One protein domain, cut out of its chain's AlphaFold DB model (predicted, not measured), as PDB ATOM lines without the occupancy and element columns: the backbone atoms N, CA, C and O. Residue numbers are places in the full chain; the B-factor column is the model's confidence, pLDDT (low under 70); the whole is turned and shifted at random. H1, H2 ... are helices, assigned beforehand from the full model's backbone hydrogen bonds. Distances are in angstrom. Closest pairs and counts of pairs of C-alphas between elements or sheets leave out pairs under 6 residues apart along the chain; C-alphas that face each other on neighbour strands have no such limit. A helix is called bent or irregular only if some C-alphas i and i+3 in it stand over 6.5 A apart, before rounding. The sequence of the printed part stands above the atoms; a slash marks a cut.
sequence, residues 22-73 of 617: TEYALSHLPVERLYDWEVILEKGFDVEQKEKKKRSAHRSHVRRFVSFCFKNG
ATOM      1  N   THR A  22      50.027  37.199  29.905       48.00
ATOM      2  CA  THR A  22      48.891  37.561  30.758       48.00
ATOM      3  C   THR A  22      49.342  37.815  32.198       48.00
ATOM      4  O   THR A  22      48.928  38.811  32.778       48.00
ATOM      5  N   GLU A  23      50.217  36.982  32.768       51.34
ATOM      6  CA  GLU A  23      50.805  37.209  34.099       51.34
ATOM      7  C   GLU A  23      51.625  38.499  34.153       51.34
ATOM      8  O   GLU A  23      51.421  39.303  35.059       51.34
ATOM      9  N   TYR A  24      52.473  38.747  33.151       58.38
ATOM     10  CA  TYR A  24      53.239  39.987  33.031       58.38
ATOM     11  C   TYR A  24      52.323  41.214  32.902       58.38
ATOM     12  O   TYR A  24      52.519  42.214  33.588       58.38
ATOM     13  N   ALA A  25      51.284  41.154  32.065       51.34
ATOM     14  CA  ALA A  25      50.333  42.255  31.926       51.34
ATOM     15  C   ALA A  25      49.539  42.493  33.221       51.34
ATOM     16  O   ALA A  25      49.341  43.640  33.618       51.34
ATOM     17  N   LEU A  26      49.116  41.427  33.909       51.81
ATOM     18  CA  LEU A  26      48.396  41.517  35.181       51.81
ATOM     19  C   LEU A  26      49.283  42.027  36.325       51.81
ATOM     20  O   LEU A  26      48.781  42.759  37.172       51.81
ATOM     21  N   SER A  27      50.581  41.705  36.340       51.81
ATOM     22  CA  SER A  27      51.519  42.180  37.366       51.81
ATOM     23  C   SER A  27      51.907  43.654  37.204       51.81
ATOM     24  O   SER A  27      52.401  44.257  38.153       51.81
ATOM     25  N   HIS A  28      51.691  44.234  36.019       57.34
ATOM     26  CA  HIS A  28      51.983  45.639  35.704       57.34
ATOM     27  C   HIS A  28      50.726  46.506  35.557       57.34
ATOM     28  O   HIS A  28      50.828  47.728  35.416       57.34
ATOM     29  N   LEU A  29      49.532  45.907  35.589       59.12
ATOM     30  CA  LEU A  29      48.281  46.652  35.619       59.12
ATOM     31  C   LEU A  29      48.097  47.257  37.018       59.12
ATOM     32  O   LEU A  29      48.050  46.508  37.994       59.12
ATOM     33  N   PRO A  30      47.940  48.590  37.140       69.69
ATOM     34  CA  PRO A  30      47.572  49.200  38.408       69.69
ATOM     35  C   PRO A  30      46.262  48.565  38.864       69.69
ATOM     36  O   PRO A  30      45.248  48.663  38.164       69.69
ATOM     37  N   VAL A  31      46.278  47.888  40.008       69.38
ATOM     38  CA  VAL A  31      45.115  47.191  40.576       69.38
ATOM     39  C   VAL A  31      43.941  48.168  40.755       69.38
ATOM     40  O   VAL A  31      42.775  47.790  40.659       69.38
ATOM     41  N   GLU A  32      44.236  49.461  40.888       69.75
ATOM     42  CA  GLU A  32      43.290  50.570  40.952       69.75
ATOM     43  C   GLU A  32      42.457  50.736  39.668       69.75
ATOM     44  O   GLU A  32      41.307  51.166  39.729       69.75
ATOM     45  N   ARG A  33      42.977  50.343  38.498       73.00
ATOM     46  CA  ARG A  33      42.234  50.395  37.223       73.00
ATOM     47  C   ARG A  33      41.076  49.398  37.187       73.00
ATOM     48  O   ARG A  33      40.142  49.585  36.410       73.00
ATOM     49  N   LEU A  34      41.101  48.370  38.041       77.19
ATOM     50  CA  LEU A  34      39.994  47.425  38.184       77.19
ATOM     51  C   LEU A  34      38.770  48.050  38.864       77.19
ATOM     52  O   LEU A  34      37.697  47.468  38.759       77.19
ATOM     53  N   TYR A  35      38.875  49.220  39.513       75.56
ATOM     54  CA  TYR A  35      37.690  49.946  39.994       75.56
ATOM     55  C   TYR A  35      36.872  50.543  38.839       75.56
ATOM     56  O   TYR A  35      35.646  50.574  38.916       75.56
ATOM     57  N   ASP A  36      37.533  50.913  37.738       78.06
ATOM     58  CA  ASP A  36      36.922  51.535  36.555       78.06
ATOM     59  C   ASP A  36      36.708  50.536  35.401       78.06
ATOM     60  O   ASP A  36      36.549  50.920  34.237       78.06
ATOM     61  N   TRP A  37      36.716  49.233  35.705       80.75
ATOM     62  CA  TRP A  37      36.746  48.166  34.703       80.75
ATOM     63  C   TRP A  37      35.581  48.226  33.707       80.75
ATOM     64  O   TRP A  37      35.788  47.940  32.533       80.75
ATOM     65  N   GLU A  38      34.374  48.621  34.133       79.25
ATOM     66  CA  GLU A  38      33.212  48.726  33.236       79.25
ATOM     67  C   GLU A  38      33.425  49.814  32.176       79.25
ATOM     68  O   GLU A  38      33.152  49.591  30.999       79.25
ATOM     69  N   VAL A  39      33.987  50.961  32.567       76.06
ATOM     70  CA  VAL A  39      34.241  52.094  31.662       76.06
ATOM     71  C   VAL A  39      35.348  51.756  30.668       76.06
ATOM     72  O   VAL A  39      35.232  52.049  29.479       76.06
ATOM     73  N   ILE A  40      36.426  51.132  31.145       76.62
ATOM     74  CA  ILE A  40      37.557  50.728  30.302       76.62
ATOM     75  C   ILE A  40      37.117  49.651  29.304       76.62
ATOM     76  O   ILE A  40      37.463  49.723  28.125       76.62
ATOM     77  N   LEU A  41      36.322  48.683  29.761       81.94
ATOM     78  CA  LEU A  41      35.850  47.582  28.932       81.94
ATOM     79  C   LEU A  41      34.874  48.054  27.842       81.94
ATOM     80  O   LEU A  41      34.985  47.604  26.704       81.94
ATOM     81  N   GLU A  42      33.968  48.992  28.144       80.56
ATOM     82  CA  GLU A  42      33.090  49.576  27.118       80.56
ATOM     83  C   GLU A  42      33.864  50.387  26.080       80.56
ATOM     84  O   GLU A  42      33.628  50.203  24.888       80.56
ATOM     85  N   LYS A  43      34.850  51.193  26.503       73.69
ATOM     86  CA  LYS A  43      35.745  51.894  25.567       73.69
ATOM     87  C   LYS A  43      36.460  50.914  24.636       73.69
ATOM     88  O   LYS A  43      36.543  51.167  23.440       73.69
ATOM     89  N   GLY A  44      36.931  49.783  25.166       73.44
ATOM     90  CA  GLY A  44      37.523  48.715  24.360       73.44
ATOM     91  C   GLY A  44      36.539  48.126  23.344       73.44
ATOM     92  O   GLY A  44      36.882  47.976  22.176       73.44
ATOM     93  N   PHE A  45      35.293  47.854  23.748       85.12
ATOM     94  CA  PHE A  45      34.270  47.362  22.817       85.12
ATOM     95  C   PHE A  45      33.895  48.362  21.729       85.12
ATOM     96  O   PHE A  45      33.545  47.936  20.630       85.12
ATOM     97  N   ASP A  46      33.921  49.657  22.034       78.12
ATOM     98  CA  ASP A  46      33.627  50.706  21.062       78.12
ATOM     99  C   ASP A  46      34.768  50.852  20.047       78.12
ATOM    100  O   ASP A  46      34.501  50.927  18.850       78.12
ATOM    101  N   VAL A  47      36.026  50.780  20.497       81.00
ATOM    102  CA  VAL A  47      37.210  50.766  19.617       81.00
ATOM    103  C   VAL A  47      37.223  49.529  18.715       81.00
ATOM    104  O   VAL A  47      37.481  49.641  17.521       81.00
ATOM    105  N   GLU A  48      36.887  48.354  19.253       76.50
ATOM    106  CA  GLU A  48      36.817  47.100  18.488       76.50
ATOM    107  C   GLU A  48      35.497  46.914  17.717       76.50
ATOM    108  O   GLU A  48      35.268  45.855  17.131       76.50
ATOM    109  N   GLN A  49      34.595  47.903  17.749       88.75
ATOM    110  CA  GLN A  49      33.273  47.854  17.110       88.75
ATOM    111  C   GLN A  49      32.469  46.579  17.444       88.75
ATOM    112  O   GLN A  49      31.703  46.058  16.631       88.75
ATOM    113  N   LYS A  50      32.606  46.051  18.668       78.62
ATOM    114  CA  LYS A  50      31.919  44.815  19.064       78.62
ATOM    115  C   LYS A  50      30.413  45.026  19.173       78.62
ATOM    116  O   LYS A  50      29.936  45.896  19.910       78.62
ATOM    117  N   GLU A  51      29.656  44.133  18.539       82.56
ATOM    118  CA  GLU A  51      28.194  44.082  18.627       82.56
ATOM    119  C   GLU A  51      27.704  43.974  20.079       82.56
ATOM    120  O   GLU A  51      28.193  43.152  20.862       82.56
ATOM    121  N   LYS A  52      26.657  44.736  20.427       80.81
ATOM    122  CA  LYS A  52      26.083  44.788  21.788       80.81
ATOM    123  C   LYS A  52      25.769  43.404  22.374       80.81
ATOM    124  O   LYS A  52      26.006  43.177  23.559       80.81
ATOM    125  N   LYS A  53      25.295  42.463  21.547       79.75
ATOM    126  CA  LYS A  53      24.950  41.092  21.967       79.75
ATOM    127  C   LYS A  53      26.167  40.299  22.473       79.75
ATOM    128  O   LYS A  53      26.023  39.484  23.378       79.75
ATOM    129  N   LYS A  54      27.369  40.578  21.955       80.31
ATOM    130  CA  LYS A  54      28.618  39.881  22.317       80.31
ATOM    131  C   LYS A  54      29.324  40.497  23.533       80.31
ATOM    132  O   LYS A  54      30.135  39.832  24.170       80.31
ATOM    133  N   ARG A  55      28.974  41.731  23.923       84.69
ATOM    134  CA  ARG A  55      29.557  42.434  25.088       84.69
ATOM    135  C   ARG A  55      29.185  41.785  26.427       84.69
ATOM    136  O   ARG A  55      29.987  41.771  27.358       84.69
ATOM    137  N   SER A  56      27.984  41.206  26.528       82.62
ATOM    138  CA  SER A  56      27.431  40.664  27.783       82.62
ATOM    139  C   SER A  56      28.296  39.562  28.414       82.62
ATOM    140  O   SER A  56      28.556  39.584  29.620       82.62
ATOM    141  N   ALA A  57      28.808  38.632  27.602       80.19
ATOM    142  CA  ALA A  57      29.640  37.529  28.084       80.19
ATOM    143  C   ALA A  57      30.959  38.033  28.695       80.19
ATOM    144  O   ALA A  57      31.323  37.652  29.809       80.19
ATOM    145  N   HIS A  58      31.628  38.961  28.008       79.19
ATOM    146  CA  HIS A  58      32.863  39.583  28.483       79.19
ATOM    147  C   HIS A  58      32.644  40.392  29.772       79.19
ATOM    148  O   HIS A  58      33.411  40.236  30.722       79.19
ATOM    149  N   ARG A  59      31.551  41.170  29.862       83.56
ATOM    150  CA  ARG A  59      31.161  41.863  31.107       83.56
ATOM    151  C   ARG A  59      30.997  40.885  32.265       83.56
ATOM    152  O   ARG A  59      31.488  41.138  33.360       83.56
ATOM    153  N   SER A  60      30.320  39.762  32.024       80.94
ATOM    154  CA  SER A  60      30.079  38.740  33.047       80.94
ATOM    155  C   SER A  60      31.385  38.146  33.585       80.94
ATOM    156  O   SER A  60      31.535  37.988  34.797       80.94
ATOM    157  N   HIS A  61      32.358  37.873  32.714       79.69
ATOM    158  CA  HIS A  61      33.654  37.325  33.116       79.69
ATOM    159  C   HIS A  61      34.484  38.314  33.939       79.69
ATOM    160  O   HIS A  61      34.946  37.953  35.022       79.69
ATOM    161  N   VAL A  62      34.612  39.566  33.486       83.25
ATOM    162  CA  VAL A  62      35.358  40.588  34.238       83.25
ATOM    163  C   VAL A  62      34.668  40.887  35.572       83.25
ATOM    164  O   VAL A  62      35.331  40.938  36.604       83.25
ATOM    165  N   ARG A  63      33.330  40.940  35.608       85.19
ATOM    166  CA  ARG A  63      32.565  41.091  36.857       85.19
ATOM    167  C   ARG A  63      32.823  39.958  37.849       85.19
ATOM    168  O   ARG A  63      32.969  40.221  39.043       85.19
ATOM    169  N   ARG A  64      32.878  38.702  37.385       80.31
ATOM    170  CA  ARG A  64      33.221  37.549  38.241       80.31
ATOM    171  C   ARG A  64      34.640  37.661  38.785       80.31
ATOM    172  O   ARG A  64      34.837  37.394  39.966       80.31
ATOM    173  N   PHE A  65      35.592  38.083  37.959       82.25
ATOM    174  CA  PHE A  65      36.980  38.283  38.371       82.25
ATOM    175  C   PHE A  65      37.121  39.407  39.410       82.25
ATOM    176  O   PHE A  65      37.676  39.188  40.480       82.25
ATOM    177  N   VAL A  66      36.505  40.568  39.179       79.94
ATOM    178  CA  VAL A  66      36.472  41.674  40.154       79.94
ATOM    179  C   VAL A  66      35.799  41.240  41.464       79.94
ATOM    180  O   VAL A  66      36.308  41.512  42.549       79.94
ATOM    181  N   SER A  67      34.705  40.474  41.381       75.25
ATOM    182  CA  SER A  67      34.043  39.895  42.561       75.25
ATOM    183  C   SER A  67      34.947  38.924  43.326       75.25
ATOM    184  O   SER A  67      34.903  38.874  44.554       75.25
ATOM    185  N   PHE A  68      35.764  38.140  42.622       80.38
ATOM    186  CA  PHE A  68      36.773  37.274  43.227       80.38
ATOM    187  C   PHE A  68      37.849  38.098  43.949       80.38
ATOM    188  O   PHE A  68      38.169  37.790  45.099       80.38
ATOM    189  N   CYS A  69      38.341  39.179  43.339       77.56
ATOM    190  CA  CYS A  69      39.310  40.075  43.971       77.56
ATOM    191  C   CYS A  69      38.761  40.710  45.260       77.56
ATOM    192  O   CYS A  69      39.472  40.763  46.262       77.56
ATOM    193  N   PHE A  70      37.485  41.111  45.280       73.38
ATOM    194  CA  PHE A  70      36.812  41.597  46.491       73.38
ATOM    195  C   PHE A  70      36.668  40.529  47.579       73.38
ATOM    196  O   PHE A  70      36.883  40.807  48.760       73.38
ATOM    197  N   LYS A  71      36.308  39.293  47.209       68.56
ATOM    198  CA  LYS A  71      36.150  38.188  48.170       68.56
ATOM    199  C   LYS A  71      37.462  37.798  48.849       68.56
ATOM    200  O   LYS A  71      37.426  37.417  50.013       68.56
ATOM    201  N   ASN A  72      38.583  37.920  48.144       67.50
ATOM    202  CA  ASN A  72      39.907  37.530  48.633       67.50
ATOM    203  C   ASN A  72      40.733  38.707  49.185       67.50
ATOM    204  O   ASN A  72      41.912  38.539  49.468       67.50
ATOM    205  N   GLY A  73      40.142  39.900  49.327       65.38
ATOM    206  CA  GLY A  73      40.827  41.072  49.891       65.38
ATOM    207  C   GLY A  73      41.914  41.682  48.997       65.38
ATOM    208  O   GLY A  73      42.665  42.534  49.459       65.38
TER     209      GLY A  73
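Overview. This is residues 22 to 73 of the 617 residues of an uncharacterized protein of Lyngbya confervoides BDU141951 (UniProt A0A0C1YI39). A long helical hairpin: the longest helix, H3, and the irregular, kinked H2 run side by side in opposite ways, joined at one end by a tight turn. The short helix H1, at the other end of H2, sticks out to one side and touches neither of them. The printed part has 52 residues with three named helices, in the order H1, H2, H3, and no named strand; the class is all helix. With a radius of gyration of the C-alphas of 12.0 A the whole is only just loose, close to compact, and it is elongated, with spans of 33 by 21 by 18 A.

Along the chain. H3, residues 52 to 71, is 29.0 A long from C-alpha 52 at (26.083, 44.788, 21.788) to C-alpha 71 at (36.150, 38.188, 48.170). It is neither bent nor irregular, but only just: C-alphas 53 and 56 are 6.3 A apart. H2, residues 31 to 47, is 22.7 A long and ends with C-alpha 47 at (37.210, 50.766, 19.617). It is irregular, with C-alphas 35 and 38 at 8.2 A from each other, and has a kink of 69 degrees near residue 38. H1, residues 22 to 28, is 10.0 A long and begins with C-alpha 22 at (48.891, 37.561, 30.758).

Arrangement. H3 and H2 touch, with 5 pairs of C-alphas within 8 A; the closest C-alphas of the two are those of Leu 34 and Val 66, 7.0 A apart. Their centres are 11.1 A apart. Their lines stand at a shallow tilt of 5 degrees, opposite ways, where the line of H2 is a rough one. The two form a helical hairpin. H1 is apart from H3, and it is also apart from H2, which follows it in the chain. In H1 each O i to N i+4 pair is within hydrogen-bond range; in H2 8 of 13 such pairs are, and in H3 13 of 16.

Size, cuts and confidence. The two C-alphas farthest apart are those of Gln 49 and Gly 73, at 34.3 A. Residues 22 to 30, of which 22 to 28 belong to H1, stand free; the body without them has 43 residues and spans 34 by 18 by 9 A. The printed part runs from residue 22 to residue 73 and has no cut. The link from H1 to H2, with 2 residues between them, is tight, and so is the link from H2 to H3, with 4. The mean pLDDT of the printed part is 74.3; 14 residues, namely residues 22 to 32 and residues 71 to 73, are under 70, which is low confidence, and H1 has a mean pLDDT of 53.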